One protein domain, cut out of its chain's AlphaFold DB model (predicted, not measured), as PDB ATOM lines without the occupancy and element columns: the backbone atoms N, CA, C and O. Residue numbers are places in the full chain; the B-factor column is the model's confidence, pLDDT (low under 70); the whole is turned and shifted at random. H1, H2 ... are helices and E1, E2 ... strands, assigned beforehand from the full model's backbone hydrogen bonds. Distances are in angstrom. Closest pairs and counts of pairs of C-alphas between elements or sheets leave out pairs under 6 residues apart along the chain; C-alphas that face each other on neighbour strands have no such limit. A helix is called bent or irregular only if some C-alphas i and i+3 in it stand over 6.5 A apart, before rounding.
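What this domain is: This is residues 443 to 659 of the 845 residues of the protein "Baseplate_J domain-containing protein" of Streptomyces sp. W007 (UniProt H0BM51). Two lobes lie end to end, with the tight link from E3 to E4 running between them. The larger is a twisted, branched sheet built along the bent strand E4, with H5 and H6 on opposite faces; the smaller is the sheet E1 E2 E3 with H2 and H4 over one face, two layers, and H1 beyond H2. The 217 printed residues, of mixed class, hold six named helices and seven named strands in the order H1 H2 E1 E2 H3 H4 E3 E4 H5 H6 E5 E6 E7. The smaller sheet, in the order E1 E2 E3, is mixed, and in the larger E5 is antiparallel to E4, E6 and E7 parallel. The whole is only just compact, close to loose, with a radius of gyration of the C-alphas of 20.1 A and spans of 66 by 45 by 25 A.

How they stand to each other: Start at E4, residues 550 to 561, which bends by 52 degrees at residue 558. On one side is antiparallel E5, residues 615 to 626; look at N 554 and O 624, 3.0 A apart. On the other side are E6, residues 647 to 650, with N 551 and O 647 at 2.9 A, and E7, residues 654 to 658, with N 557 and O 654 at 2.9 A. H5, residues 567 to 581, and H6, residues 602 to 609, touch; their closest C-alphas, Ala 574 and Leu 609, are 5.9 A apart. H3, residues 516 to 519, only grazes this sheet. In the other sheet, E1, residues 478 to 483, and E2, residues 498 to 503, form a hairpin, with N 480 and O 501 at 2.9 A. E3, residues 542 to 546, is parallel to E2, with N 500 and O 544 at 2.9 A. H4, residues 523 to 534, follows H3 in a strand-helix-strand unit, two parallel neighbours joined through helices, from E2 to E3, with a right-handed crossover. H2, residues 462 to 472, touches residues 528 to 533 of H4 alone, closest at the C-alphas of Ala 469 and Ile 529, 5.5 A. H1, residues 443 to 455, is close to H2 but not clearly touching: the closest C-alphas, Thr 455 and Asp 464, are 5.5 A apart. Every O i to N i+4 pair is within hydrogen-bond range in H4, H5 and H6, against 6 of 9 in H1 and 6 of 7 in H2; H3 is too short for one.

Where its parts are: Find C-alpha 550 at (13.035, -99.568, 71.138); E4 runs 32.4 A to C-alpha 561 at (16.287, -74.888, 50.337). E5 is 26.3 A long, H5 20.8 A and H1 19.5 A, from C-alpha 443 at (-20.945, -93.274, 70.984).

The domain as a whole: The farthest C-alphas, Ile 539 and Arg 563, are 67.5 A apart, and the printed part has no cut. The long links are E1 to E2, E2 to H3, H5 to H6 and E5 to E6. Mean pLDDT of the printed part is 82.1; 38 residues are under 70, among them 449 to 457 and 485 to 496.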
ATOM      1  N   ASP A 443     -21.278 -92.651  72.272       67.19
ATOM      2  CA  ASP A 443     -20.945 -93.274  70.984       67.19
ATOM      3  C   ASP A 443     -19.642 -94.088  71.021       67.19
ATOM      4  O   ASP A 443     -19.551 -95.122  70.358       67.19
ATOM      5  N   SER A 444     -18.677 -93.709  71.864       67.62
ATOM      6  CA  SER A 444     -17.510 -94.544  72.182       67.62
ATOM      7  C   SER A 444     -17.945 -95.846  72.870       67.62
ATOM      8  O   SER A 444     -17.571 -96.935  72.430       67.62
ATOM      9  N   ALA A 445     -18.827 -95.755  73.869       68.88
ATOM     10  CA  ALA A 445     -19.342 -96.916  74.593       68.88
ATOM     11  C   ALA A 445     -20.229 -97.827  73.719       68.88
ATOM     12  O   ALA A 445     -20.164 -99.052  73.841       68.88
ATOM     13  N   ARG A 446     -20.988 -97.261  72.766       66.69
ATOM     14  CA  ARG A 446     -21.712 -98.012  71.717       66.69
ATOM     15  C   ARG A 446     -20.778 -98.827  70.813       66.69
ATOM     16  O   ARG A 446     -21.188 -99.871  70.314       66.69
ATOM     17  N   VAL A 447     -19.532 -98.390  70.611       66.69
ATOM     18  CA  VAL A 447     -18.500 -99.179  69.910       66.69
ATOM     19  C   VAL A 447     -17.856-100.208  70.848       66.69
ATOM     20  O   VAL A 447     -17.652-101.351  70.438       66.69
ATOM     21  N   ARG A 448     -17.577 -99.842  72.106       73.88
ATOM     22  CA  ARG A 448     -16.924-100.720  73.091       73.88
ATOM     23  C   ARG A 448     -17.797-101.890  73.547       73.88
ATOM     24  O   ARG A 448     -17.283-102.999  73.643       73.88
ATOM     25  N   GLY A 449     -19.094-101.700  73.789       65.56
ATOM     26  CA  GLY A 449     -19.971-102.751  74.330       65.56
ATOM     27  C   GLY A 449     -19.983-104.061  73.521       65.56
ATOM     28  O   GLY A 449     -19.750-105.129  74.091       65.56
ATOM     29  N   PRO A 450     -20.138-104.014  72.183       63.97
ATOM     30  CA  PRO A 450     -19.970-105.182  71.313       63.97
ATOM     31  C   PRO A 450     -18.572-105.831  71.347       63.97
ATOM     32  O   PRO A 450     -18.431-106.983  70.938       63.97
ATOM     33  N   MET A 451     -17.539-105.125  71.818       61.03
ATOM     34  CA  MET A 451     -16.190-105.666  72.037       61.03
ATOM     35  C   MET A 451     -16.044-106.282  73.437       61.03
ATOM     36  O   MET A 451     -15.463-107.358  73.554       61.03
ATOM     37  N   THR A 452     -16.655-105.699  74.473       61.78
ATOM     38  CA  THR A 452     -16.780-106.318  75.808       61.78
ATOM     39  C   THR A 452     -17.524-107.661  75.732       61.78
ATOM     40  O   THR A 452     -17.107-108.635  76.354       61.78
ATOM     41  N   LEU A 453     -18.546-107.774  74.869       63.59
ATOM     42  CA  LEU A 453     -19.216-109.053  74.578       63.59
ATOM     43  C   LEU A 453     -18.334-110.099  73.877       63.59
ATOM     44  O   LEU A 453     -18.685-111.276  73.885       63.59
ATOM     45  N   ARG A 454     -17.208-109.705  73.263       58.03
ATOM     46  CA  ARG A 454     -16.255-110.653  72.661       58.03
ATOM     47  C   ARG A 454     -15.274-111.217  73.681       58.03
ATOM     48  O   ARG A 454     -14.985-112.406  73.614       58.03
ATOM     49  N   THR A 455     -14.785-110.392  74.609       58.94
ATOM     50  CA  THR A 455     -13.830-110.834  75.641       58.94
ATOM     51  C   THR A 455     -14.522-111.518  76.820       58.94
ATOM     52  O   THR A 455     -13.932-112.393  77.455       58.94
ATOM     53  N   LEU A 456     -15.765-111.121  77.142       63.78
ATOM     54  CA  LEU A 456     -16.488-111.527  78.358       63.78
ATOM     55  C   LEU A 456     -15.578-111.450  79.600       63.78
ATOM     56  O   LEU A 456     -15.488-112.402  80.372       63.78
ATOM     57  N   HIS A 457     -14.837-110.343  79.718       68.19
ATOM     58  CA  HIS A 457     -13.830-110.057  80.748       68.19
ATOM     59  C   HIS A 457     -12.791-111.168  81.029       68.19
ATOM     60  O   HIS A 457     -12.237-111.217  82.126       68.19
ATOM     61  N   ARG A 458     -12.471-112.030  80.050       79.75
ATOM     62  CA  ARG A 458     -11.352-112.990  80.118       79.75
ATOM     63  C   ARG A 458     -10.278-112.682  79.094       79.75
ATOM     64  O   ARG A 458     -10.579-112.231  77.998       79.75
ATOM     65  N   ALA A 459      -9.040-113.013  79.442       87.69
ATOM     66  CA  ALA A 459      -7.886-112.894  78.566       87.69
ATOM     67  C   ALA A 459      -7.546-114.268  77.943       87.69
ATOM     68  O   ALA A 459      -6.768-115.037  78.513       87.69
ATOM     69  N   VAL A 460      -8.160-114.631  76.805       85.88
ATOM     70  CA  VAL A 460      -8.017-115.973  76.195       85.88
ATOM     71  C   VAL A 460      -7.183-115.938  74.913       85.88
ATOM     72  O   VAL A 460      -6.210-116.683  74.789       85.88
ATOM     73  N   VAL A 461      -7.529-115.072  73.960       86.00
ATOM     74  CA  VAL A 461      -6.740-114.809  72.746       86.00
ATOM     75  C   VAL A 461      -5.988-113.477  72.875       86.00
ATOM     76  O   VAL A 461      -6.419-112.623  73.643       86.00
ATOM     77  N   PRO A 462      -4.888-113.239  72.131       87.38
ATOM     78  CA  PRO A 462      -4.059-112.039  72.307       87.38
ATOM     79  C   PRO A 462      -4.825-110.710  72.254       87.38
ATOM     80  O   PRO A 462      -4.542-109.802  73.026       87.38
ATOM     81  N   HIS A 463      -5.850-110.618  71.403       82.56
ATOM     82  CA  HIS A 463      -6.685-109.423  71.309       82.56
ATOM     83  C   HIS A 463      -7.479-109.135  72.596       82.56
ATOM     84  O   HIS A 463      -7.736-107.977  72.908       82.56
ATOM     85  N   ASP A 464      -7.816-110.157  73.387       85.31
ATOM     86  CA  ASP A 464      -8.486-109.970  74.675       85.31
ATOM     87  C   ASP A 464      -7.543-109.320  75.698       85.31
ATOM     88  O   ASP A 464      -7.955-108.421  76.426       85.31
ATOM     89  N   TYR A 465      -6.266-109.732  75.724       89.50
ATOM     90  CA  TYR A 465      -5.232-109.104  76.559       89.50
ATOM     91  C   TYR A 465      -5.013-107.639  76.145       89.50
ATOM     92  O   TYR A 465      -4.920-106.768  77.006       89.50
ATOM     93  N   GLU A 466      -4.982-107.351  74.836       89.38
ATOM     94  CA  GLU A 466      -4.879-105.979  74.312       89.38
ATOM     95  C   GLU A 466      -6.076-105.108  74.719       89.38
ATOM     96  O   GLU A 466      -5.886-103.947  75.076       89.38
ATOM     97  N   LEU A 467      -7.301-105.646  74.673       83.19
ATOM     98  CA  LEU A 467      -8.516-104.915  75.041       83.19
ATOM     99  C   LEU A 467      -8.624-104.687  76.553       83.19
ATOM    100  O   LEU A 467      -8.882-103.563  76.972       83.19
ATOM    101  N   LEU A 468      -8.383-105.715  77.370       84.75
ATOM    102  CA  LEU A 468      -8.487-105.625  78.834       84.75
ATOM    103  C   LEU A 468      -7.382-104.760  79.457       84.75
ATOM    104  O   LEU A 468      -7.606-104.114  80.476       84.75
ATOM    105  N   ALA A 469      -6.208-104.676  78.831       86.19
ATOM    106  CA  ALA A 469      -5.188-103.715  79.240       86.19
ATOM    107  C   ALA A 469      -5.609-102.263  78.953       86.19
ATOM    108  O   ALA A 469      -5.442-101.396  79.805       86.19
ATOM    109  N   ARG A 470      -6.210-101.999  77.782       83.38
ATOM    110  CA  ARG A 470      -6.719-100.663  77.411       83.38
ATOM    111  C   ARG A 470      -7.977-100.256  78.195       83.38
ATOM    112  O   ARG A 470      -8.245 -99.068  78.301       83.38
ATOM    113  N   GLU A 471      -8.728-101.214  78.750       78.06
ATOM    114  CA  GLU A 471      -9.858-100.967  79.667       78.06
ATOM    115  C   GLU A 471      -9.398-100.282  80.967       78.06
ATOM    116  O   GLU A 471     -10.127 -99.462  81.516       78.06
ATOM    117  N   ILE A 472      -8.188-100.593  81.454       81.19
ATOM    118  CA  ILE A 472      -7.690-100.102  82.750       81.19
ATOM    119  C   ILE A 472      -6.579 -99.045  82.636       81.19
ATOM    120  O   ILE A 472      -6.430 -98.237  83.547       81.19
ATOM    121  N   ALA A 473      -5.831 -99.024  81.529       78.81
ATOM    122  CA  ALA A 473      -4.746 -98.080  81.261       78.81
ATOM    123  C   ALA A 473      -5.033 -97.236  80.000       78.81
ATOM    124  O   ALA A 473      -4.525 -97.545  78.917       78.81
ATOM    125  N   PRO A 474      -5.852 -96.168  80.099       68.38
ATOM    126  CA  PRO A 474      -6.104 -95.251  78.983       68.38
ATOM    127  C   PRO A 474      -4.879 -94.383  78.630       68.38
ATOM    128  O   PRO A 474      -4.850 -93.757  77.574       68.38
ATOM    129  N   ASP A 475      -3.855 -94.367  79.488       68.38
ATOM    130  CA  ASP A 475      -2.522 -93.809  79.247       68.38
ATOM    131  C   ASP A 475      -1.633 -94.709  78.363       68.38
ATOM    132  O   ASP A 475      -0.592 -94.257  77.886       68.38
ATOM    133  N   ALA A 476      -2.029 -95.958  78.089       79.69
ATOM    134  CA  ALA A 476      -1.318 -96.863  77.186       79.69
ATOM    135  C   ALA A 476      -1.744 -96.655  75.717       79.69
ATOM    136  O   ALA A 476      -2.581 -97.386  75.181       79.69
ATOM    137  N   ALA A 477      -1.133 -95.673  75.043       80.38
ATOM    138  CA  ALA A 477      -1.412 -95.323  73.645       80.38
ATOM    139  C   ALA A 477      -1.348 -96.510  72.665       80.38
ATOM    140  O   ALA A 477      -2.116 -96.551  71.701       80.38
ATOM    141  N   ARG A 478      -0.459 -97.490  72.889       86.44
ATOM    142  CA  ARG A 478      -0.457 -98.754  72.132       86.44
ATOM    143  C   ARG A 478      -0.230 -99.928  73.080       86.44
ATOM    144  O   ARG A 478       0.645 -99.893  73.939       86.44
ATOM    145  N   VAL A 479      -0.989-101.000  72.876       89.56
ATOM    146  CA  VAL A 479      -0.794-102.286  73.562       89.56
ATOM    147  C   VAL A 479      -0.810-103.391  72.518       89.56
ATOM    148  O   VAL A 479      -1.744-103.428  71.713       89.56
ATOM    149  N   HIS A 480       0.184-104.278  72.538       92.00
ATOM    150  CA  HIS A 480       0.310-105.389  71.593       92.00
ATOM    151  C   HIS A 480       0.622-106.709  72.309       92.00
ATOM    152  O   HIS A 480       1.557-106.783  73.104       92.00
ATOM    153  N   CYS A 481      -0.154-107.760  72.034       91.62
ATOM    154  CA  CYS A 481      -0.017-109.055  72.700       91.62
ATOM    155  C   CYS A 481       0.607-110.130  71.795       91.62
ATOM    156  O   CYS A 481       0.165-110.375  70.671       91.62
ATOM    157  N   ILE A 482       1.590-110.846  72.342       89.56
ATOM    158  CA  ILE A 482       2.417-111.846  71.663       89.56
ATOM    159  C   ILE A 482       2.259-113.205  72.355       89.56
ATOM    160  O   ILE A 482       2.131-113.293  73.578       89.56
ATOM    161  N   ARG A 483       2.294-114.286  71.568       88.00
ATOM    162  CA  ARG A 483       2.393-115.660  72.081       88.00
ATOM    163  C   ARG A 483       3.870-116.009  72.261       88.00
ATOM    164  O   ARG A 483       4.625-115.976  71.294       88.00
ATOM    165  N   ALA A 484       4.283-116.332  73.480       76.94
ATOM    166  CA  ALA A 484       5.663-116.708  73.756       76.94
ATOM    167  C   ALA A 484       5.972-118.128  73.243       76.94
ATOM    168  O   ALA A 484       5.100-119.003  73.189       76.94
ATOM    169  N   GLY A 485       7.222-118.346  72.829       66.56
ATOM    170  CA  GLY A 485       7.683-119.625  72.281       66.56
ATOM    171  C   GLY A 485       7.252-119.934  70.838       66.56
ATOM    172  O   GLY A 485       7.486-121.048  70.384       66.56
ATOM    173  N   THR A 486       6.639-118.995  70.102       60.19
ATOM    174  CA  THR A 486       6.265-119.187  68.678       60.19
ATOM    175  C   THR A 486       7.192-118.467  67.689       60.19
ATOM    176  O   THR A 486       6.784-118.197  66.560       60.19
ATOM    177  N   GLN A 487       8.411-118.118  68.107       62.38
ATOM    178  CA  GLN A 487       9.447-117.489  67.278       62.38
ATOM    179  C   GLN A 487      10.612-118.464  67.043       62.38
ATOM    180  O   GLN A 487      10.926-119.276  67.917       62.38
ATOM    181  N   ASP A 488      11.287-118.352  65.896       49.25
ATOM    182  CA  ASP A 488      12.505-119.117  65.615       49.25
ATOM    183  C   ASP A 488      13.604-118.780  66.636       49.25
ATOM    184  O   ASP A 488      14.034-117.635  66.751       49.25
ATOM    185  N   GLY A 489      14.065-119.793  67.377       54.38
ATOM    186  CA  GLY A 489      15.102-119.652  68.407       54.38
ATOM    187  C   GLY A 489      14.600-119.388  69.832       54.38
ATOM    188  O   GLY A 489      15.427-119.300  70.735       54.38
ATOM    189  N   ALA A 490      13.284-119.305  70.065       58.28
ATOM    190  CA  ALA A 490      12.738-119.157  71.415       58.28
ATOM    191  C   ALA A 490      13.022-120.386  72.305       58.28
ATOM    192  O   ALA A 490      12.970-121.534  71.852       58.28
ATOM    193  N   GLU A 491      13.289-120.159  73.593       59.72
ATOM    194  CA  GLU A 491      13.535-121.241  74.548       59.72
ATOM    195  C   GLU A 491      12.273-122.073  74.846       59.72
ATOM    196  O   GLU A 491      11.151-121.566  74.908       59.72
ATOM    197  N   ALA A 492      12.464-123.360  75.157       60.44
ATOM    198  CA  ALA A 492      11.384-124.249  75.604       60.44
ATOM    199  C   ALA A 492      10.760-123.833  76.957       60.44
ATOM    200  O   ALA A 492       9.655-124.265  77.284       60.44
ATOM    201  N   SER A 493      11.450-122.989  77.731       63.22
ATOM    202  CA  SER A 493      10.960-122.336  78.952       63.22
ATOM    203  C   SER A 493       9.798-121.368  78.668       63.22
ATOM    204  O   SER A 493       8.836-121.325  79.439       63.22
ATOM    205  N   ASP A 494       9.831-120.661  77.536       63.50
ATOM    206  CA  ASP A 494       8.858-119.634  77.138       63.50
ATOM    207  C   ASP A 494       7.615-120.210  76.424       63.50
ATOM    208  O   ASP A 494       6.621-119.511  76.217       63.50
ATOM    209  N   ALA A 495       7.628-121.503  76.081       67.31
ATOM    210  CA  ALA A 495       6.558-122.167  75.338       67.31
ATOM    211  C   ALA A 495       5.177-122.038  76.018       67.31
ATOM    212  O   ALA A 495       4.969-122.480  77.152       67.31
ATOM    213  N   GLY A 496       4.211-121.454  75.302       69.75
ATOM    214  CA  GLY A 496       2.819-121.357  75.756       69.75
ATOM    215  C   GLY A 496       2.542-120.265  76.795       69.75
ATOM    216  O   GLY A 496       1.486-120.295  77.423       69.75
ATOM    217  N   GLY A 497       3.460-119.316  76.997       85.31
ATOM    218  CA  GLY A 497       3.165-118.083  77.730       85.31
ATOM    219  C   GLY A 497       2.667-116.940  76.841       85.31
ATOM    220  O   GLY A 497       2.514-117.073  75.623       85.31
ATOM    221  N   VAL A 498       2.438-115.790  77.468       91.25
ATOM    222  CA  VAL A 498       1.935-114.561  76.850       91.25
ATOM    223  C   VAL A 498       2.832-113.388  77.245       91.25
ATOM    224  O   VAL A 498       3.105-113.187  78.428       91.25
ATOM    225  N   ARG A 499       3.269-112.596  76.262       92.62
ATOM    226  CA  ARG A 499       3.978-111.324  76.473       92.62
ATOM    227  C   ARG A 499       3.074-110.183  76.025       92.62
ATOM    228  O   ARG A 499       2.533-110.238  74.920       92.62
ATOM    229  N   LEU A 500       2.899-109.170  76.865       94.12
ATOM    230  CA  LEU A 500       2.090-107.995  76.562       94.12
ATOM    231  C   LEU A 500       2.976-106.751  76.548       94.12
ATOM    232  O   LEU A 500       3.465-106.329  77.594       94.12
ATOM    233  N   LEU A 501       3.160-106.177  75.359       94.25
ATOM    234  CA  LEU A 501       3.979-104.989  75.156       94.25
ATOM    235  C   LEU A 501       3.128-103.732  75.307       94.25
ATOM    236  O   LEU A 501       2.126-103.570  74.604       94.25
ATOM    237  N   VAL A 502       3.537-102.850  76.216       91.50
ATOM    238  CA  VAL A 502       2.839-101.603  76.556       91.50
ATOM    239  C   VAL A 502       3.667-100.403  76.099       91.50
ATOM    240  O   VAL A 502       4.861-100.321  76.374       91.50
ATOM    241  N   VAL A 503       3.021 -99.461  75.414       89.81
ATOM    242  CA  VAL A 503       3.597 -98.197  74.943       89.81
ATOM    243  C   VAL A 503       2.751 -97.049  75.508       89.81
ATOM    244  O   VAL A 503       1.538 -97.036  75.269       89.81
ATOM    245  N   PRO A 504       3.344 -96.097  76.247       84.81
ATOM    246  CA  PRO A 504       2.612 -95.005  76.883       84.81
ATOM    247  C   PRO A 504       2.259 -93.880  75.897       84.81
ATOM    248  O   PRO A 504       2.822 -93.765  74.806       84.81
ATOM    249  N   ALA A 505       1.332 -93.016  76.302       75.31
ATOM    250  CA  ALA A 505       0.976 -91.782  75.614       75.31
ATOM    251  C   ALA A 505       1.995 -90.661  75.901       75.31
ATOM    252  O   ALA A 505       1.751 -89.780  76.725       75.31
ATOM    253  N   GLY A 506       3.135 -90.695  75.206       67.94
ATOM    254  CA  GLY A 506       4.068 -89.565  75.150       67.94
ATOM    255  C   GLY A 506       3.455 -88.377  74.402       67.94
ATOM    256  O   GLY A 506       2.825 -88.557  73.356       67.94
ATOM    257  N   SER A 507       3.629 -87.162  74.929       63.31
ATOM    258  CA  SER A 507       3.139 -85.933  74.287       63.31
ATOM    259  C   SER A 507       4.146 -85.354  73.296       63.31
ATOM    260  O   SER A 507       3.740 -84.746  72.306       63.31
ATOM    261  N   GLY A 508       5.442 -85.547  73.562       65.69
ATOM    262  CA  GLY A 508       6.528 -84.910  72.823       65.69
ATOM    263  C   GLY A 508       6.605 -83.389  72.997       65.69
ATOM    264  O   GLY A 508       5.882 -82.787  73.797       65.69
ATOM    265  N   ASP A 509       7.517 -82.771  72.246       69.56
ATOM    266  CA  ASP A 509       7.724 -81.321  72.184       69.56
ATOM    267  C   ASP A 509       7.021 -80.645  70.986       69.56
ATOM    268  O   ASP A 509       6.326 -81.276  70.188       69.56
ATOM    269  N   GLU A 510       7.212 -79.329  70.843       57.53
ATOM    270  CA  GLU A 510       6.660 -78.516  69.743       57.53
ATOM    271  C   GLU A 510       7.169 -78.943  68.349       57.53
ATOM    272  O   GLU A 510       6.614 -78.526  67.330       57.53
ATOM    273  N   GLN A 511       8.218 -79.767  68.288       59.69
ATOM    274  CA  GLN A 511       8.815 -80.323  67.076       59.69
ATOM    275  C   GLN A 511       8.445 -81.808  66.875       59.69
ATOM    276  O   GLN A 511       8.868 -82.416  65.891       59.69
ATOM    277  N   GLY A 512       7.637 -82.397  67.765       66.25
ATOM    278  CA  GLY A 512       7.209 -83.798  67.716       66.25
ATOM    279  C   GLY A 512       8.277 -84.813  68.142       66.25
ATOM    280  O   GLY A 512       8.091 -86.013  67.913       66.25
ATOM    281  N   ARG A 513       9.392 -84.365  68.741       77.38
ATOM    282  CA  ARG A 513      10.392 -85.237  69.377       77.38
ATOM    283  C   ARG A 513       9.802 -85.761  70.687       77.38
ATOM    284  O   ARG A 513       9.243 -84.996  71.463       77.38
ATOM    285  N   ILE A 514       9.934 -87.065  70.925       80.38
ATOM    286  CA  ILE A 514       9.577 -87.727  72.187       80.38
ATOM    287  C   ILE A 514      10.885 -88.224  72.808       80.38
ATOM    288  O   ILE A 514      11.653 -88.908  72.126       80.38
ATOM    289  N   GLU A 515      11.156 -87.875  74.067       82.31
ATOM    290  CA  GLU A 515      12.326 -88.401  74.784       82.31
ATOM    291  C   GLU A 515      12.145 -89.881  75.137       82.31
ATOM    292  O   GLU A 515      11.028 -90.364  75.308       82.31
ATOM    293  N   PHE A 516      13.246 -90.620  75.286       83.19
ATOM    294  CA  PHE A 516      13.163 -92.056  75.566       83.19
ATOM    295  C   PHE A 516      12.433 -92.373  76.884       83.19
ATOM    296  O   PHE A 516      11.640 -93.312  76.926       83.19
ATOM    297  N   ASP A 517      12.610 -91.547  77.918       79.88
ATOM    298  CA  ASP A 517      11.910 -91.689  79.202       79.88
ATOM    299  C   ASP A 517      10.379 -91.545  79.068       79.88
ATOM    300  O   ASP A 517       9.641 -92.168  79.830       79.88
ATOM    301  N   GLU A 518       9.875 -90.790  78.079       80.81
ATOM    302  CA  GLU A 518       8.434 -90.707  77.773       80.81
ATOM    303  C   GLU A 518       7.894 -91.978  77.092       80.81
ATOM    304  O   GLU A 518       6.681 -92.145  77.011       80.81
ATOM    305  N   LEU A 519       8.759 -92.876  76.604       85.00
ATOM    306  CA  LEU A 519       8.387 -94.145  75.964       85.00
ATOM    307  C   LEU A 519       8.435 -95.351  76.922       85.00
ATOM    308  O   LEU A 519       8.008 -96.450  76.547       85.00
ATOM    309  N   ILE A 520       8.910 -95.160  78.157       86.06
ATOM    310  CA  ILE A 520       8.906 -96.174  79.219       86.06
ATOM    311  C   ILE A 520       7.582 -96.061  80.001       86.06
ATOM    312  O   ILE A 520       7.334 -95.030  80.629       86.06
ATOM    313  N   PRO A 521       6.712 -97.091  80.014       85.12
ATOM    314  CA  PRO A 521       5.483 -97.055  80.801       85.12
ATOM    315  C   PRO A 521       5.772 -96.894  82.305       85.12
ATOM    316  O   PRO A 521       6.650 -97.588  82.832       85.12
ATOM    317  N   PRO A 522       5.015 -96.057  83.040       83.00
ATOM    318  CA  PRO A 522       5.167 -95.942  84.485       83.00
ATOM    319  C   PRO A 522       4.972 -97.288  85.193       83.00
ATOM    320  O   PRO A 522       4.037 -98.034  84.898       83.00
ATOM    321  N   ALA A 523       5.807 -97.570  86.198       85.19
ATOM    322  CA  ALA A 523       5.731 -98.810  86.981       85.19
ATOM    323  C   ALA A 523       4.340 -99.047  87.605       85.19
ATOM    324  O   ALA A 523       3.890-100.187  87.697       85.19
ATOM    325  N   ASN A 524       3.630 -97.973  87.977       80.62
ATOM    326  CA  ASN A 524       2.255 -98.051  88.470       80.62
ATOM    327  C   ASN A 524       1.284 -98.557  87.386       80.62
ATOM    328  O   ASN A 524       0.525 -99.485  87.648       80.62
ATOM    329  N   THR A 525       1.349 -98.014  86.165       83.75
ATOM    330  CA  THR A 525       0.535 -98.452  85.015       83.75
ATOM    331  C   THR A 525       0.795 -99.926  84.687       83.75
ATOM    332  O   THR A 525      -0.147-100.697  84.519       83.75
ATOM    333  N   LEU A 526       2.061-100.356  84.675       89.75
ATOM    334  CA  LEU A 526       2.438-101.756  84.435       89.75
ATOM    335  C   LEU A 526       1.895-102.705  85.513       89.75
ATOM    336  O   LEU A 526       1.294-103.727  85.180       89.75
ATOM    337  N   ALA A 527       2.046-102.351  86.793       88.62
ATOM    338  CA  ALA A 527       1.519-103.131  87.914       88.62
ATOM    339  C   ALA A 527      -0.019-103.222  87.899       88.62
ATOM    340  O   ALA A 527      -0.588-104.276  88.188       88.62
ATOM    341  N   LEU A 528      -0.688-102.130  87.521       87.88
ATOM    342  CA  LEU A 528      -2.140-102.011  87.403       87.88
ATOM    343  C   LEU A 528      -2.697-102.850  86.236       87.88
ATOM    344  O   LEU A 528      -3.653-103.601  86.441       87.88
ATOM    345  N   ILE A 529      -2.065-102.818  85.055       91.19
ATOM    346  CA  ILE A 529      -2.397-103.718  83.934       91.19
ATOM    347  C   ILE A 529      -2.186-105.182  84.350       91.19
ATOM    348  O   ILE A 529      -3.069-106.019  84.150       91.19
ATOM    349  N   ALA A 530      -1.041-105.497  84.962       92.81
ATOM    350  CA  ALA A 530      -0.705-106.849  85.398       92.81
ATOM    351  C   ALA A 530      -1.730-107.410  86.400       92.81
ATOM    352  O   ALA A 530      -2.260-108.498  86.183       92.81
ATOM    353  N   GLY A 531      -2.079-106.654  87.447       91.06
ATOM    354  CA  GLY A 531      -3.095-107.063  88.422       91.06
ATOM    355  C   GLY A 531      -4.499-107.204  87.820       91.06
ATOM    356  O   GLY A 531      -5.233-108.130  88.165       91.06
ATOM    357  N   HIS A 532      -4.873-106.334  86.874       90.06
ATOM    358  CA  HIS A 532      -6.159-106.429  86.176       90.06
ATOM    359  C   HIS A 532      -6.264-107.701  85.316       90.06
ATOM    360  O   HIS A 532      -7.330-108.329  85.278       90.06
ATOM    361  N   LEU A 533      -5.179-108.084  84.637       92.19
ATOM    362  CA  LEU A 533      -5.116-109.272  83.782       92.19
ATOM    363  C   LEU A 533      -4.943-110.572  84.578       92.19
ATOM    364  O   LEU A 533      -5.522-111.585  84.190       92.19
ATOM    365  N   ASP A 534      -4.229-110.557  85.707       91.06
ATOM    366  CA  ASP A 534      -4.054-111.741  86.563       91.06
ATOM    367  C   ASP A 534      -5.399-112.282  87.081       91.06
ATOM    368  O   ASP A 534      -5.659-113.483  87.032       91.06
ATOM    369  N   ALA A 535      -6.323-111.385  87.438       86.50
ATOM    370  CA  ALA A 535      -7.694-111.733  87.819       86.50
ATOM    371  C   ALA A 535      -8.557-112.308  86.665       86.50
ATOM    372  O   ALA A 535      -9.662-112.804  86.910       86.50
ATOM    373  N   ARG A 536      -8.089-112.216  85.409       88.69
ATOM    374  CA  ARG A 536      -8.856-112.487  84.174       88.69
ATOM    375  C   ARG A 536      -8.220-113.522  83.236       88.69
ATOM    376  O   ARG A 536      -8.872-113.942  82.275       88.69
ATOM    377  N   ARG A 537      -6.979-113.951  83.483       90.94
ATOM    378  CA  ARG A 537      -6.328-115.040  82.735       90.94
ATOM    379  C   ARG A 537      -6.888-116.414  83.148       90.94
ATOM    380  O   ARG A 537      -7.296-116.591  84.300       90.94
ATOM    381  N   PRO A 538      -6.893-117.412  82.247       90.88
ATOM    382  CA  PRO A 538      -7.165-118.797  82.609       90.88
ATOM    383  C   PRO A 538      -6.171-119.335  83.647       90.88
ATOM    384  O   PRO A 538      -4.992-118.974  83.636       90.88
ATOM    385  N   ILE A 539      -6.628-120.253  84.502       90.88
ATOM    386  CA  ILE A 539      -5.753-121.006  85.416       90.88
ATOM    387  C   ILE A 539      -4.645-121.704  84.603       90.88
ATOM    388  O   ILE A 539      -4.917-122.287  83.555       90.88
ATOM    389  N   GLY A 540      -3.396-121.641  85.067       88.00
ATOM    390  CA  GLY A 540      -2.219-122.194  84.394       88.00
ATOM    391  C   GLY A 540      -1.595-121.289  83.323       88.00
ATOM    392  O   GLY A 540      -0.486-121.581  82.872       88.00
ATOM    393  N   ALA A 541      -2.244-120.188  82.921       90.31
ATOM    394  CA  ALA A 541      -1.669-119.240  81.966       90.31
ATOM    395  C   ALA A 541      -0.503-118.448  82.587       90.31
ATOM    396  O   ALA A 541      -0.571-118.039  83.748       90.31
ATOM    397  N   ARG A 542       0.550-118.205  81.796       92.62
ATOM    398  CA  ARG A 542       1.756-117.455  82.190       92.62
ATOM    399  C   ARG A 542       1.815-116.143  81.412       92.62
ATOM    400  O   ARG A 542       1.855-116.189  80.184       92.62
ATOM    401  N   LEU A 543       1.820-115.006  82.103       93.75
ATOM    402  CA  LEU A 543       1.784-113.661  81.518       93.75
ATOM    403  C   LEU A 543       2.964-112.811  82.007       93.75
ATOM    404  O   LEU A 543       3.317-112.847  83.185       93.75
ATOM    405  N   VAL A 544       3.520-111.979  81.128       94.12
ATOM    406  CA  VAL A 544       4.377-110.853  81.522       94.12
ATOM    407  C   VAL A 544       4.000-109.568  80.781       94.12
ATOM    408  O   VAL A 544       3.676-109.608  79.593       94.12
ATOM    409  N   VAL A 545       4.003-108.442  81.502       95.31
ATOM    410  CA  VAL A 545       3.651-107.101  81.006       95.31
ATOM    411  C   VAL A 545       4.889-106.199  81.052       95.31
ATOM    412  O   VAL A 545       5.433-105.939  82.123       95.31
ATOM    413  N   GLU A 546       5.358-105.740  79.897       93.50
ATOM    414  CA  GLU A 546       6.656-105.063  79.746       93.50
ATOM    415  C   GLU A 546       6.617-104.028  78.600       93.50
ATOM    416  O   GLU A 546       5.699-104.068  77.777       93.50
ATOM    417  N   PRO A 547       7.556-103.068  78.506       91.75
ATOM    418  CA  PRO A 547       7.711-102.265  77.291       91.75
ATOM    419  C   PRO A 547       8.216-103.116  76.110       91.75
ATOM    420  O   PRO A 547       8.827-104.166  76.320       91.75
ATOM    421  N   PRO A 548       8.028-102.672  74.853       91.69
ATOM    422  CA  PRO A 548       8.751-103.233  73.715       91.69
ATOM    423  C   PRO A 548      10.241-102.860  73.755       91.69
ATOM    424  O   PRO A 548      10.649-101.897  74.405       91.69
ATOM    425  N   PHE A 549      11.058-103.562  72.968       89.44
ATOM    426  CA  PHE A 549      12.384-103.054  72.613       89.44
ATOM    427  C   PHE A 549      12.249-101.840  71.682       89.44
ATOM    428  O   PHE A 549      11.550-101.899  70.668       89.44
ATOM    429  N   TYR A 550      12.962-100.756  71.987       89.62
ATOM    430  CA  TYR A 550      13.035 -99.568  71.138       89.62
ATOM    431  C   TYR A 550      14.419 -99.443  70.503       89.62
ATOM    432  O   TYR A 550      15.435 -99.431  71.192       89.62
ATOM    433  N   GLN A 551      14.460 -99.293  69.180       91.38
ATOM    434  CA  GLN A 551      15.661 -98.908  68.447       91.38
ATOM    435  C   GLN A 551      15.614 -97.403  68.173       91.38
ATOM    436  O   GLN A 551      14.795 -96.941  67.374       91.38
ATOM    437  N   GLY A 552      16.522 -96.636  68.779       89.25
ATOM    438  CA  GLY A 552      16.747 -95.251  68.373       89.25
ATOM    439  C   GLY A 552      17.258 -95.194  66.931       89.25
ATOM    440  O   GLY A 552      18.077 -96.022  66.520       89.25
ATOM    441  N   VAL A 553      16.767 -94.234  66.147       90.31
ATOM    442  CA  VAL A 553      17.211 -94.000  64.765       90.31
ATOM    443  C   VAL A 553      17.655 -92.553  64.607       90.31
ATOM    444  O   VAL A 553      16.846 -91.632  64.713       90.31
ATOM    445  N   THR A 554      18.933 -92.348  64.296       89.69
ATOM    446  CA  THR A 554      19.460 -91.040  63.897       89.69
ATOM    447  C   THR A 554      19.476 -90.949  62.373       89.69
ATOM    448  O   THR A 554      20.142 -91.736  61.699       89.69
ATOM    449  N   VAL A 555      18.748 -89.974  61.823       90.44
ATOM    450  CA  VAL A 555      18.828 -89.578  60.412       90.44
ATOM    451  C   VAL A 555      19.826 -88.428  60.300       90.44
ATOM    452  O   VAL A 555      19.670 -87.418  60.985       90.44
ATOM    453  N   VAL A 556      20.825 -88.565  59.430       88.50
ATOM    454  CA  VAL A 556      21.712 -87.463  59.028       88.50
ATOM    455  C   VAL A 556      21.433 -87.152  57.565       88.50
ATOM    456  O   VAL A 556      21.533 -88.048  56.724       88.50
ATOM    457  N   ALA A 557      21.070 -85.907  57.262       89.06
ATOM    458  CA  ALA A 557      20.682 -85.498  55.918       89.06
ATOM    459  C   ALA A 557      21.183 -84.098  55.536       89.06
ATOM    460  O   ALA A 557      21.372 -83.212  56.378       89.06
ATOM    461  N   LEU A 558      21.374 -83.903  54.233       86.94
ATOM    462  CA  LEU A 558      21.745 -82.632  53.615       86.94
ATOM    463  C   LEU A 558      20.635 -82.233  52.638       86.94
ATOM    464  O   LEU A 558      20.304 -83.010  51.742       86.94
ATOM    465  N   VAL A 559      20.032 -81.058  52.839       88.19
ATOM    466  CA  VAL A 559      18.907 -80.580  52.021       88.19
ATOM    467  C   VAL A 559      19.148 -79.159  51.522       88.19
ATOM    468  O   VAL A 559      19.623 -78.288  52.252       88.19
ATOM    469  N   GLN A 560      18.803 -78.919  50.264       84.12
ATOM    470  CA  GLN A 560      18.871 -77.618  49.620       84.12
ATOM    471  C   GLN A 560      17.514 -76.918  49.740       84.12
ATOM    472  O   GLN A 560      16.479 -77.497  49.404       84.12
ATOM    473  N   ALA A 561      17.510 -75.675  50.227       84.62
ATOM    474  CA  ALA A 561      16.287 -74.888  50.337       84.62
ATOM    475  C   ALA A 561      15.859 -74.308  48.978       84.62
ATOM    476  O   ALA A 561      16.700 -73.875  48.184       84.62
ATOM    477  N   GLU A 562      14.548 -74.238  48.740       81.75
ATOM    478  CA  GLU A 562      13.971 -73.504  47.609       81.75
ATOM    479  C   GLU A 562      14.366 -72.019  47.661       81.75
ATOM    480  O   GLU A 562      14.570 -71.424  48.724       81.75
ATOM    481  N   ARG A 563      14.461 -71.377  46.491       72.19
ATOM    482  CA  ARG A 563      14.912 -69.981  46.387       72.19
ATOM    483  C   ARG A 563      13.939 -69.024  47.083       72.19
ATOM    484  O   ARG A 563      12.860 -68.754  46.565       72.19
ATOM    485  N   GLY A 564      14.369 -68.468  48.216       67.56
ATOM    486  CA  GLY A 564      13.574 -67.573  49.063       67.56
ATOM    487  C   GLY A 564      12.961 -68.244  50.298       67.56
ATOM    488  O   GLY A 564      12.318 -67.561  51.093       67.56
ATOM    489  N   ALA A 565      13.168 -69.550  50.497       74.00
ATOM    490  CA  ALA A 565      12.823 -70.223  51.744       74.00
ATOM    491  C   ALA A 565      13.907 -69.973  52.811       74.00
ATOM    492  O   ALA A 565      15.102 -70.137  52.563       74.00
ATOM    493  N   VAL A 566      13.492 -69.585  54.021       79.12
ATOM    494  CA  VAL A 566      14.413 -69.334  55.144       79.12
ATOM    495  C   VAL A 566      15.013 -70.660  55.608       79.12
ATOM    496  O   VAL A 566      14.293 -71.508  56.136       79.12
ATOM    497  N   ALA A 567      16.328 -70.825  55.445       78.12
ATOM    498  CA  ALA A 567      17.036 -72.088  55.673       78.12
ATOM    499  C   ALA A 567      16.780 -72.709  57.063       78.12
ATOM    500  O   ALA A 567      16.572 -73.915  57.162       78.12
ATOM    501  N   GLU A 568      16.714 -71.894  58.120       79.12
ATOM    502  CA  GLU A 568      16.384 -72.366  59.472       79.12
ATOM    503  C   GLU A 568      14.937 -72.858  59.594       79.12
ATOM    504  O   GLU A 568      14.709 -73.946  60.113       79.12
ATOM    505  N   LYS A 569      13.963 -72.148  59.014       82.69
ATOM    506  CA  LYS A 569      12.562 -72.599  59.000       82.69
ATOM    507  C   LYS A 569      12.389 -73.894  58.197       82.69
ATOM    508  O   LYS A 569      11.570 -74.740  58.559       82.69
ATOM    509  N   VAL A 570      13.165 -74.069  57.125       85.50
ATOM    510  CA  VAL A 570      13.236 -75.331  56.370       85.50
ATOM    511  C   VAL A 570      13.859 -76.434  57.233       85.50
ATOM    512  O   VAL A 570      13.301 -77.526  57.286       85.50
ATOM    513  N   ARG A 571      14.943 -76.154  57.974       84.88
ATOM    514  CA  ARG A 571      15.566 -77.101  58.920       84.88
ATOM    515  C   ARG A 571      14.588 -77.542  60.011       84.88
ATOM    516  O   ARG A 571      14.472 -78.735  60.261       84.88
ATOM    517  N   GLU A 572      13.876 -76.605  60.632       84.94
ATOM    518  CA  GLU A 572      12.859 -76.864  61.659       84.94
ATOM    519  C   GLU A 572      11.702 -77.706  61.105       84.94
ATOM    520  O   GLU A 572      11.364 -78.739  61.678       84.94
ATOM    521  N   SER A 573      11.157 -77.324  59.945       86.00
ATOM    522  CA  SER A 573      10.068 -78.059  59.282       86.00
ATOM    523  C   SER A 573      10.495 -79.472  58.864       86.00
ATOM    524  O   SER A 573       9.717 -80.417  58.978       86.00
ATOM    525  N   ALA A 574      11.740 -79.636  58.409       88.88
ATOM    526  CA  ALA A 574      12.307 -80.919  58.006       88.88
ATOM    527  C   ALA A 574      12.644 -81.826  59.200       88.88
ATOM    528  O   ALA A 574      12.420 -83.034  59.130       88.88
ATOM    529  N   LEU A 575      13.120 -81.254  60.312       88.69
ATOM    530  CA  LEU A 575      13.270 -81.974  61.575       88.69
ATOM    531  C   LEU A 575      11.908 -82.453  62.078       88.69
ATOM    532  O   LEU A 575      11.764 -83.645  62.324       88.69
ATOM    533  N   ALA A 576      10.906 -81.573  62.155       86.62
ATOM    534  CA  ALA A 576       9.561 -81.936  62.605       86.62
ATOM    535  C   ALA A 576       8.907 -83.012  61.716       86.62
ATOM    536  O   ALA A 576       8.278 -83.939  62.221       86.62
ATOM    537  N   ALA A 577       9.115 -82.955  60.395       88.56
ATOM    538  CA  ALA A 577       8.641 -83.989  59.474       88.56
ATOM    539  C   ALA A 577       9.302 -85.361  59.720       88.56
ATOM    540  O   ALA A 577       8.618 -86.384  59.681       88.56
ATOM    541  N   LEU A 578      10.609 -85.400  60.003       91.12
ATOM    542  CA  LEU A 578      11.308 -86.640  60.361       91.12
ATOM    543  C   LEU A 578      10.898 -87.156  61.753       91.12
ATOM    544  O   LEU A 578      10.592 -88.342  61.885       91.12
ATOM    545  N   TYR A 579      10.836 -86.275  62.762       89.31
ATOM    546  CA  TYR A 579      10.391 -86.611  64.119       89.31
ATOM    547  C   TYR A 579       8.975 -87.189  64.108       89.31
ATOM    548  O   TYR A 579       8.762 -88.253  64.686       89.31
ATOM    549  N   GLY A 580       8.049 -86.565  63.372       86.75
ATOM    550  CA  GLY A 580       6.691 -87.064  63.173       86.75
ATOM    551  C   GLY A 580       6.619 -88.384  62.399       86.75
ATOM    552  O   GLY A 580       5.857 -89.268  62.780       86.75
ATOM    553  N   TYR A 581       7.418 -88.582  61.343       90.19
ATOM    554  CA  TYR A 581       7.327 -89.808  60.538       90.19
ATOM    555  C   TYR A 581       7.919 -91.050  61.220       90.19
ATOM    556  O   TYR A 581       7.350 -92.135  61.105       90.19
ATOM    557  N   PHE A 582       9.022 -90.918  61.960       90.12
ATOM    558  CA  PHE A 582       9.604 -92.028  62.732       90.12
ATOM    559  C   PHE A 582       9.080 -92.093  64.181       90.12
ATOM    560  O   PHE A 582       9.662 -92.762  65.033       90.12
ATOM    561  N   ASN A 583       7.942 -91.444  64.450       87.44
ATOM    562  CA  ASN A 583       7.257 -91.478  65.736       87.44
ATOM    563  C   ASN A 583       6.579 -92.855  65.989       87.44
ATOM    564  O   ASN A 583       5.813 -93.332  65.139       87.44
ATOM    565  N   PRO A 584       6.795 -93.503  67.153       87.50
ATOM    566  CA  PRO A 584       6.186 -94.797  67.475       87.50
ATOM    567  C   PRO A 584       4.675 -94.733  67.750       87.50
ATOM    568  O   PRO A 584       4.046 -95.791  67.775       87.50
ATOM    569  N   LEU A 585       4.094 -93.544  67.955       85.06
ATOM    570  CA  LEU A 585       2.684 -93.325  68.313       85.06
ATOM    571  C   LEU A 585       1.840 -92.827  67.132       85.06
ATOM    572  O   LEU A 585       0.744 -93.329  66.913       85.06
ATOM    573  N   THR A 586       2.357 -91.856  66.374       82.81
ATOM    574  CA  THR A 586       1.609 -91.115  65.333       82.81
ATOM    575  C   THR A 586       2.227 -91.193  63.932       82.81
ATOM    576  O   THR A 586       1.636 -90.720  62.964       82.81
ATOM    577  N   GLY A 587       3.421 -91.776  63.813       86.00
ATOM    578  CA  GLY A 587       4.181 -91.843  62.568       86.00
ATOM    579  C   GLY A 587       3.878 -93.072  61.710       86.00
ATOM    580  O   GLY A 587       2.778 -93.625  61.702       86.00
ATOM    581  N   GLY A 588       4.901 -93.525  60.989       87.56
ATOM    582  CA  GLY A 588       4.851 -94.688  60.112       87.56
ATOM    583  C   GLY A 588       4.114 -94.446  58.785       87.56
ATOM    584  O   GLY A 588       3.579 -93.369  58.529       87.56
ATOM    585  N   PRO A 589       4.071 -95.457  57.895       84.94
ATOM    586  CA  PRO A 589       3.488 -95.311  56.557       84.94
ATOM    587  C   PRO A 589       1.969 -95.073  56.516       84.94
ATOM    588  O   PRO A 589       1.469 -94.684  55.463       84.94
ATOM    589  N   ALA A 590       1.252 -95.344  57.612       83.56
ATOM    590  CA  ALA A 590      -0.206 -95.235  57.703       83.56
ATOM    591  C   ALA A 590      -0.701 -94.151  58.688       83.56
ATOM    592  O   ALA A 590      -1.891 -93.842  58.672       83.56
ATOM    593  N   GLY A 591       0.187 -93.526  59.477       82.44
ATOM    594  CA  GLY A 591      -0.164 -92.460  60.429       82.44
ATOM    595  C   GLY A 591      -0.726 -92.941  61.775       82.44
ATOM    596  O   GLY A 591      -1.324 -92.153  62.501       82.44
ATOM    597  N   ASP A 592      -0.558 -94.225  62.103       81.50
ATOM    598  CA  ASP A 592      -1.006 -94.899  63.333       81.50
ATOM    599  C   ASP A 592       0.171 -95.427  64.193       81.50
ATOM    600  O   ASP A 592       0.044 -96.374  64.984       81.50
ATOM    601  N   GLY A 593       1.341 -94.803  64.023       85.81
ATOM    602  CA  GLY A 593       2.591 -95.150  64.692       85.81
ATOM    603  C   GLY A 593       3.417 -96.174  63.915       85.81
ATOM    604  O   GLY A 593       2.905 -96.950  63.106       85.81
ATOM    605  N   TRP A 594       4.730 -96.217  64.158       90.31
ATOM    606  CA  TRP A 594       5.591 -97.170  63.449       90.31
ATOM    607  C   TRP A 594       5.123 -98.633  63.647       90.31
ATOM    608  O   TRP A 594       4.857 -99.032  64.785       90.31
ATOM    609  N   PRO A 595       5.005 -99.462  62.591       89.62
ATOM    610  CA  PRO A 595       4.593-100.858  62.747       89.62
ATOM    611  C   PRO A 595       5.676-101.720  63.416       89.62
ATOM    612  O   PRO A 595       6.844-101.665  63.024       89.62
ATOM    613  N   PHE A 596       5.280-102.553  64.383       88.88
ATOM    614  CA  PHE A 596       6.166-103.504  65.073       88.88
ATOM    615  C   PHE A 596       6.973-104.360  64.082       88.88
ATOM    616  O   PHE A 596       6.437-104.854  63.088       88.88
ATOM    617  N   GLY A 597       8.280-104.476  64.322       86.19
ATOM    618  CA  GLY A 597       9.211-105.269  63.515       86.19
ATOM    619  C   GLY A 597       9.468-104.786  62.085       86.19
ATOM    620  O   GLY A 597      10.302-105.362  61.382       86.19
ATOM    621  N   ARG A 598       8.805-103.720  61.619       90.88
ATOM    622  CA  ARG A 598       8.986-103.221  60.251       90.88
ATOM    623  C   ARG A 598      10.354-102.538  60.101       90.88
ATOM    624  O   ARG A 598      10.592-101.535  60.770       90.88
ATOM    625  N   PRO A 599      11.236-103.002  59.197       90.62
ATOM    626  CA  PRO A 599      12.554-102.403  59.015       90.62
ATOM    627  C   PRO A 599      12.464-100.996  58.412       90.62
ATOM    628  O   PRO A 599      11.693-100.774  57.478       90.62
ATOM    629  N   VAL A 600      13.304-100.082  58.898       90.81
ATOM    630  CA  VAL A 600      13.438 -98.706  58.386       90.81
ATOM    631  C   VAL A 600      14.352 -98.690  57.163       90.81
ATOM    632  O   VAL A 600      15.388 -99.362  57.169       90.81
ATOM    633  N   GLN A 601      14.014 -97.910  56.132       91.62
ATOM    634  CA  GLN A 601      14.851 -97.725  54.937       91.62
ATOM    635  C   GLN A 601      15.145 -96.242  54.664       91.62
ATOM    636  O   GLN A 601      14.279 -95.385  54.829       91.62
ATOM    637  N   SER A 602      16.359 -95.922  54.202       89.69
ATOM    638  CA  SER A 602      16.792 -94.531  53.966       89.69
ATOM    639  C   SER A 602      15.937 -93.793  52.929       89.69
ATOM    640  O   SER A 602      15.698 -92.594  53.065       89.69
ATOM    641  N   GLY A 603      15.397 -94.514  51.940       88.94
ATOM    642  CA  GLY A 603      14.456 -93.970  50.955       88.94
ATOM    643  C   GLY A 603      13.142 -93.449  51.554       88.94
ATOM    644  O   GLY A 603      12.493 -92.607  50.942       88.94
ATOM    645  N   GLU A 604      12.761 -93.887  52.757       89.88
ATOM    646  CA  GLU A 604      11.581 -93.369  53.460       89.88
ATOM    647  C   GLU A 604      11.871 -91.985  54.049       89.88
ATOM    648  O   GLU A 604      11.113 -91.050  53.813       89.88
ATOM    649  N   ALA A 605      13.023 -91.819  54.709       90.38
ATOM    650  CA  ALA A 605      13.491 -90.516  55.183       90.38
ATOM    651  C   ALA A 605      13.701 -89.524  54.020       90.38
ATOM    652  O   ALA A 605      13.318 -88.361  54.129       90.38
ATOM    653  N   PHE A 606      14.213 -89.990  52.873       91.12
ATOM    654  CA  PHE A 606      14.295 -89.188  51.645       91.12
ATOM    655  C   PHE A 606      12.904 -88.732  51.167       91.12
ATOM    656  O   PHE A 606      12.693 -87.553  50.891       91.12
ATOM    657  N   ALA A 607      11.929 -89.648  51.111       90.31
ATOM    658  CA  ALA A 607      10.561 -89.348  50.685       90.31
ATOM    659  C   ALA A 607       9.784 -88.448  51.665       90.31
ATOM    660  O   ALA A 607       8.846 -87.773  51.242       90.31
ATOM    661  N   VAL A 608      10.158 -88.424  52.948       92.19
ATOM    662  CA  VAL A 608       9.657 -87.460  53.943       92.19
ATOM    663  C   VAL A 608      10.251 -86.079  53.687       92.19
ATOM    664  O   VAL A 608       9.504 -85.120  53.507       92.19
ATOM    665  N   LEU A 609      11.581 -85.977  53.602       92.25
ATOM    666  CA  LEU A 609      12.290 -84.704  53.427       92.25
ATOM    667  C   LEU A 609      11.920 -83.991  52.119       92.25
ATOM    668  O   LEU A 609      11.658 -82.793  52.131       92.25
ATOM    669  N   GLN A 610      11.798 -84.727  51.011       91.38
ATOM    670  CA  GLN A 610      11.430 -84.171  49.702       91.38
ATOM    671  C   GLN A 610       9.960 -83.690  49.624       91.38
ATOM    672  O   GLN A 610       9.552 -83.127  48.611       91.38
ATOM    673  N   ARG A 611       9.144 -83.910  50.670       91.38
ATOM    674  CA  ARG A 611       7.767 -83.381  50.794       91.38
ATOM    675  C   ARG A 611       7.667 -82.131  51.672       91.38
ATOM    676  O   ARG A 611       6.575 -81.579  51.796       91.38
ATOM    677  N   VAL A 612       8.758 -81.705  52.307       90.94
ATOM    678  CA  VAL A 612       8.773 -80.534  53.194       90.94
ATOM    679  C   VAL A 612       8.697 -79.260  52.341       90.94
ATOM    680  O   VAL A 612       9.573 -79.057  51.499       90.94
ATOM    681  N   PRO A 613       7.697 -78.377  52.533       85.56
ATOM    682  CA  PRO A 613       7.619 -77.118  51.792       85.56
ATOM    683  C   PRO A 613       8.878 -76.270  52.010       85.56
ATOM    684  O   PRO A 613       9.276 -76.042  53.155       85.56
ATOM    685  N   GLY A 614       9.504 -75.796  50.931       83.44
ATOM    686  CA  GLY A 614      10.795 -75.112  50.998       83.44
ATOM    687  C   GLY A 614      12.028 -76.004  50.814       83.44
ATOM    688  O   GLY A 614      13.130 -75.467  50.887       83.44
ATOM    689  N   VAL A 615      11.894 -77.316  50.565       87.81
ATOM    690  CA  VAL A 615      13.005 -78.194  50.135       87.81
ATOM    691  C   VAL A 615      12.979 -78.380  48.614       87.81
ATOM    692  O   VAL A 615      12.046 -78.965  48.074       87.81
ATOM    693  N   ASP A 616      14.035 -77.917  47.943       86.44
ATOM    694  CA  ASP A 616      14.264 -78.075  46.497       86.44
ATOM    695  C   ASP A 616      14.769 -79.502  46.210       86.44
ATOM    696  O   ASP A 616      14.153 -80.288  45.488       86.44
ATOM    697  N   LEU A 617      15.853 -79.887  46.892       85.94
ATOM    698  CA  LEU A 617      16.541 -81.162  46.701       85.94
ATOM    699  C   LEU A 617      17.030 -81.743  48.032       85.94
ATOM    700  O   LEU A 617      17.574 -81.034  48.877       85.94
ATOM    701  N   VAL A 618      16.905 -83.058  48.182       90.00
ATOM    702  CA  VAL A 618      17.605 -83.837  49.211       90.00
ATOM    703  C   VAL A 618      18.879 -84.425  48.588       90.00
ATOM    704  O   VAL A 618      18.796 -85.215  47.651       90.00
ATOM    705  N   GLU A 619      20.060 -84.029  49.075       83.88
ATOM    706  CA  GLU A 619      21.355 -84.425  48.486       83.88
ATOM    707  C   GLU A 619      21.864 -85.780  49.005       83.88
ATOM    708  O   GLU A 619      22.360 -86.599  48.231       83.88
ATOM    709  N   ASP A 620      21.750 -86.024  50.313       86.94
ATOM    710  CA  ASP A 620      22.211 -87.247  50.985       86.94
ATOM    711  C   ASP A 620      21.334 -87.536  52.216       86.94
ATOM    712  O   ASP A 620      20.867 -86.606  52.881       86.94
ATOM    713  N   VAL A 621      21.114 -88.821  52.516       90.44
ATOM    714  CA  VAL A 621      20.330 -89.320  53.658       90.44
ATOM    715  C   VAL A 621      20.942 -90.621  54.170       90.44
ATOM    716  O   VAL A 621      20.936 -91.647  53.482       90.44
ATOM    717  N   ARG A 622      21.407 -90.609  55.419       88.75
ATOM    718  CA  ARG A 622      22.048 -91.751  56.086       88.75
ATOM    719  C   ARG A 622      21.316 -92.092  57.379       88.75
ATOM    720  O   ARG A 622      20.973 -91.193  58.145       88.75
ATOM    721  N   LEU A 623      21.091 -93.385  57.622       89.62
ATOM    722  CA  LEU A 623      20.520 -93.882  58.874       89.62
ATOM    723  C   LEU A 623      21.621 -94.460  59.758       89.62
ATOM    724  O   LEU A 623      22.474 -95.205  59.282       89.62
ATOM    725  N   TYR A 624      21.543 -94.179  61.050       89.00
ATOM    726  CA  TYR A 624      22.399 -94.740  62.087       89.00
ATOM    727  C   TYR A 624      21.478 -95.372  63.137       89.00
ATOM    728  O   TYR A 624      20.466 -94.767  63.509       89.00
ATOM    729  N   ARG A 625      21.798 -96.580  63.617       88.44
ATOM    730  CA  ARG A 625      21.165 -97.088  64.843       88.44
ATOM    731  C   ARG A 625      21.729 -96.288  66.010       88.44
ATOM    732  O   ARG A 625      22.939 -96.080  66.049       88.44
ATOM    733  N   ALA A 626      20.876 -95.897  66.940       85.88
ATOM    734  CA  ALA A 626      21.265 -95.350  68.228       85.88
ATOM    735  C   ALA A 626      20.721 -96.239  69.351       85.88
ATOM    736  O   ALA A 626      19.553 -96.644  69.315       85.88
ATOM    737  N   ASP A 627      21.564 -96.548  70.328       81.06
ATOM    738  CA  ASP A 627      21.144 -97.117  71.604       81.06
ATOM    739  C   ASP A 627      20.592 -95.979  72.487       81.06
ATOM    740  O   ASP A 627      21.298 -94.994  72.718       81.06
ATOM    741  N   PRO A 628      19.333 -96.061  72.957       73.75
ATOM    742  CA  PRO A 628      18.732 -94.998  73.754       73.75
ATOM    743  C   PRO A 628      19.283 -94.888  75.183       73.75
ATOM    744  O   PRO A 628      19.119 -93.838  75.799       73.75
ATOM    745  N   VAL A 629      19.908 -95.946  75.712       73.50
ATOM    746  CA  VAL A 629      20.409 -96.021  77.095       73.50
ATOM    747  C   VAL A 629      21.884 -95.628  77.171       73.50
ATOM    748  O   VAL A 629      22.286 -94.944  78.109       73.50
ATOM    749  N   THR A 630      22.695 -96.046  76.196       72.94
ATOM    750  CA  THR A 630      24.139 -95.732  76.160       72.94
ATOM    751  C   THR A 630      24.483 -94.521  75.291       72.94
ATOM    752  O   THR A 630      25.570 -93.961  75.423       72.94
ATOM    753  N   GLY A 631      23.583 -94.106  74.393       70.81
ATOM    754  CA  GLY A 631      23.822 -93.040  73.416       70.81
ATOM    755  C   GLY A 631      24.747 -93.434  72.255       70.81
ATOM    756  O   GLY A 631      24.988 -92.614  71.364       70.81
ATOM    757  N   GLU A 632      25.258 -94.671  72.226       75.62
ATOM    758  CA  GLU A 632      26.135 -95.144  71.156       75.62
ATOM    759  C   GLU A 632      25.410 -95.175  69.802       75.62
ATOM    760  O   GLU A 632      24.256 -95.598  69.690       75.62
ATOM    761  N   ARG A 633      26.109 -94.741  68.744       80.50
ATOM    762  CA  ARG A 633      25.612 -94.745  67.360       80.50
ATOM    763  C   ARG A 633      26.463 -95.684  66.503       80.50
ATOM    764  O   ARG A 633      27.682 -95.538  66.460       80.50
ATOM    765  N   THR A 634      25.831 -96.634  65.809       84.25
ATOM    766  CA  THR A 634      26.529 -97.586  64.918       84.25
ATOM    767  C   THR A 634      26.987 -96.926  63.621       84.25
ATOM    768  O   THR A 634      26.548 -95.826  63.297       84.25
ATOM    769  N   ASP A 635      27.757 -97.642  62.798       80.62
ATOM    770  CA  ASP A 635      28.004 -97.255  61.404       80.62
ATOM    771  C   ASP A 635      26.716 -96.964  60.609       80.62
ATOM    772  O   ASP A 635      25.632 -97.497  60.886       80.62
ATOM    773  N   ALA A 636      26.867 -96.125  59.580       82.25
ATOM    774  CA  ALA A 636      25.792 -95.718  58.684       82.25
ATOM    775  C   ALA A 636      25.283 -96.886  57.819       82.25
ATOM    776  O   ALA A 636      26.060 -97.612  57.198       82.25
ATOM    777  N   THR A 637      23.961 -97.013  57.698       87.00
ATOM    778  CA  THR A 637      23.288 -98.035  56.889       87.00
ATOM    779  C   THR A 637      22.166 -97.444  56.030       87.00
ATOM    780  O   THR A 637      21.548 -96.434  56.368       87.00
ATOM    781  N   ALA A 638      21.860 -98.107  54.912       81.94
ATOM    782  CA  ALA A 638      20.670 -97.830  54.104       81.94
ATOM    783  C   ALA A 638      19.393 -98.499  54.659       81.94
ATOM    784  O   ALA A 638      18.282 -98.138  54.266       81.94
ATOM    785  N   LYS A 639      19.533 -99.486  55.559       88.44
ATOM    786  CA  LYS A 639      18.419-100.246  56.148       88.44
ATOM    787  C   LYS A 639      18.715-100.654  57.592       88.44
ATOM    788  O   LYS A 639      19.735-101.288  57.865       88.44
ATOM    789  N   ILE A 640      17.775-100.383  58.493       88.25
ATOM    790  CA  ILE A 640      17.792-100.870  59.877       88.25
ATOM    791  C   ILE A 640      16.774-102.007  59.990       88.25
ATOM    792  O   ILE A 640      15.573-101.801  59.830       88.25
ATOM    793  N   ALA A 641      17.263-103.225  60.234       87.38
ATOM    794  CA  ALA A 641      16.423-104.377  60.553       87.38
ATOM    795  C   ALA A 641      16.105-104.402  62.057       87.38
ATOM    796  O   ALA A 641      17.013-104.221  62.874       87.38
ATOM    797  N   LEU A 642      14.837-104.632  62.393       84.94
ATOM    798  CA  LEU A 642      14.336-104.726  63.764       84.94
ATOM    799  C   LEU A 642      14.104-106.190  64.155       84.94
ATOM    800  O   LEU A 642      13.932-107.045  63.285       84.94
ATOM    801  N   ASP A 643      14.049-106.445  65.460       82.81
ATOM    802  CA  ASP A 643      13.368-107.621  66.009       82.81
ATOM    803  C   ASP A 643      11.860-107.570  65.654       82.81
ATOM    804  O   ASP A 643      11.312-106.463  65.632       82.81
ATOM    805  N   PRO A 644      11.169-108.705  65.401       79.88
ATOM    806  CA  PRO A 644       9.746-108.737  65.041       79.88
ATOM    807  C   PRO A 644       8.785-107.953  65.948       79.88
ATOM    808  O   PRO A 644       7.704-107.583  65.487       79.88
ATOM    809  N   HIS A 645       9.152-107.683  67.203       85.00
ATOM    810  CA  HIS A 645       8.329-106.942  68.161       85.00
ATOM    811  C   HIS A 645       9.005-105.679  68.720       85.00
ATOM    812  O   HIS A 645       8.498-105.072  69.665       85.00
ATOM    813  N   ALA A 646      10.101-105.228  68.106       86.81
ATOM    814  CA  ALA A 646      10.679-103.920  68.392       86.81
ATOM    815  C   ALA A 646       9.968-102.781  67.635       86.81
ATOM    816  O   ALA A 646       9.409-102.970  66.547       86.81
ATOM    817  N   LEU A 647      10.043-101.575  68.198       90.31
ATOM    818  CA  LEU A 647       9.657-100.311  67.568       90.31
ATOM    819  C   LEU A 647      10.895 -99.458  67.265       90.31
ATOM    820  O   LEU A 647      11.976 -99.698  67.805       90.31
ATOM    821  N   VAL A 648      10.732 -98.432  66.426       89.56
ATOM    822  CA  VAL A 648      11.706 -97.333  66.336       89.56
ATOM    823  C   VAL A 648      11.160 -96.067  66.957       89.56
ATOM    824  O   VAL A 648       9.946 -95.871  67.015       89.56
ATOM    825  N   PHE A 649      12.077 -95.196  67.356       89.50
ATOM    826  CA  PHE A 649      11.781 -93.797  67.609       89.50
ATOM    827  C   PHE A 649      12.921 -92.913  67.093       89.50
ATOM    828  O   PHE A 649      14.061 -93.356  66.905       89.50
ATOM    829  N   SER A 650      12.596 -91.652  66.845       86.62
ATOM    830  CA  SER A 650      13.524 -90.638  66.361       86.62
ATOM    831  C   SER A 650      14.536 -90.237  67.432       86.62
ATOM    832  O   SER A 650      14.177 -89.590  68.412       86.62
ATOM    833  N   TYR A 651      15.813 -90.551  67.214       84.81
ATOM    834  CA  TYR A 651      16.902 -90.158  68.107       84.81
ATOM    835  C   TYR A 651      17.774 -89.099  67.425       84.81
ATOM    836  O   TYR A 651      18.576 -89.411  66.544       84.81
ATOM    837  N   GLU A 652      17.594 -87.837  67.815       84.06
ATOM    838  CA  GLU A 652      18.468 -86.697  67.488       84.06
ATOM    839  C   GLU A 652      18.890 -86.562  66.015       84.06
ATOM    840  O   GLU A 652      20.052 -86.740  65.640       84.06
ATOM    841  N   HIS A 653      17.936 -86.245  65.148       87.50
ATOM    842  CA  HIS A 653      18.207 -86.068  63.724       87.50
ATOM    843  C   HIS A 653      19.100 -84.848  63.434       87.50
ATOM    844  O   HIS A 653      18.965 -83.797  64.063       87.50
ATOM    845  N   GLN A 654      19.984 -84.966  62.439       84.81
ATOM    846  CA  GLN A 654      20.920 -83.914  62.036       84.81
ATOM    847  C   GLN A 654      20.647 -83.472  60.595       84.81
ATOM    848  O   GLN A 654      20.746 -84.265  59.660       84.81
ATOM    849  N   LEU A 655      20.339 -82.187  60.417       82.75
ATOM    850  CA  LEU A 655      20.030 -81.575  59.123       82.75
ATOM    851  C   LEU A 655      20.893 -80.334  58.893       82.75
ATOM    852  O   LEU A 655      21.028 -79.490  59.780       82.75
ATOM    853  N   ARG A 656      21.442 -80.208  57.682       77.88
ATOM    854  CA  ARG A 656      22.111 -78.994  57.191       77.88
ATOM    855  C   ARG A 656      21.346 -78.421  56.004       77.88
ATOM    856  O   ARG A 656      20.901 -79.180  55.147       77.88
ATOM    857  N   VAL A 657      21.235 -77.093  55.971       72.94
ATOM    858  CA  VAL A 657      20.504 -76.325  54.955       72.94
ATOM    859  C   VAL A 657      21.334 -75.104  54.554       72.94
ATOM    860  O   VAL A 657      21.976 -74.495  55.407       72.94
ATOM    861  N   GLY A 658      21.333 -74.740  53.270       50.72
ATOM    862  CA  GLY A 658      21.994 -73.534  52.755       50.72
ATOM    863  C   GLY A 658      21.055 -72.679  51.898       50.72
ATOM    864  O   GLY A 658      20.149 -73.215  51.262       50.72
ATOM    865  N   GLY A 659      21.277 -71.361  51.862       40.72
ATOM    866  CA  GLY A 659      20.485 -70.428  51.047       40.72
ATOM    867  C   GLY A 659      20.929 -68.952  51.145       40.72
ATOM    868  O   GLY A 659      21.768 -68.625  51.987       40.72
TER     869      GLY A 659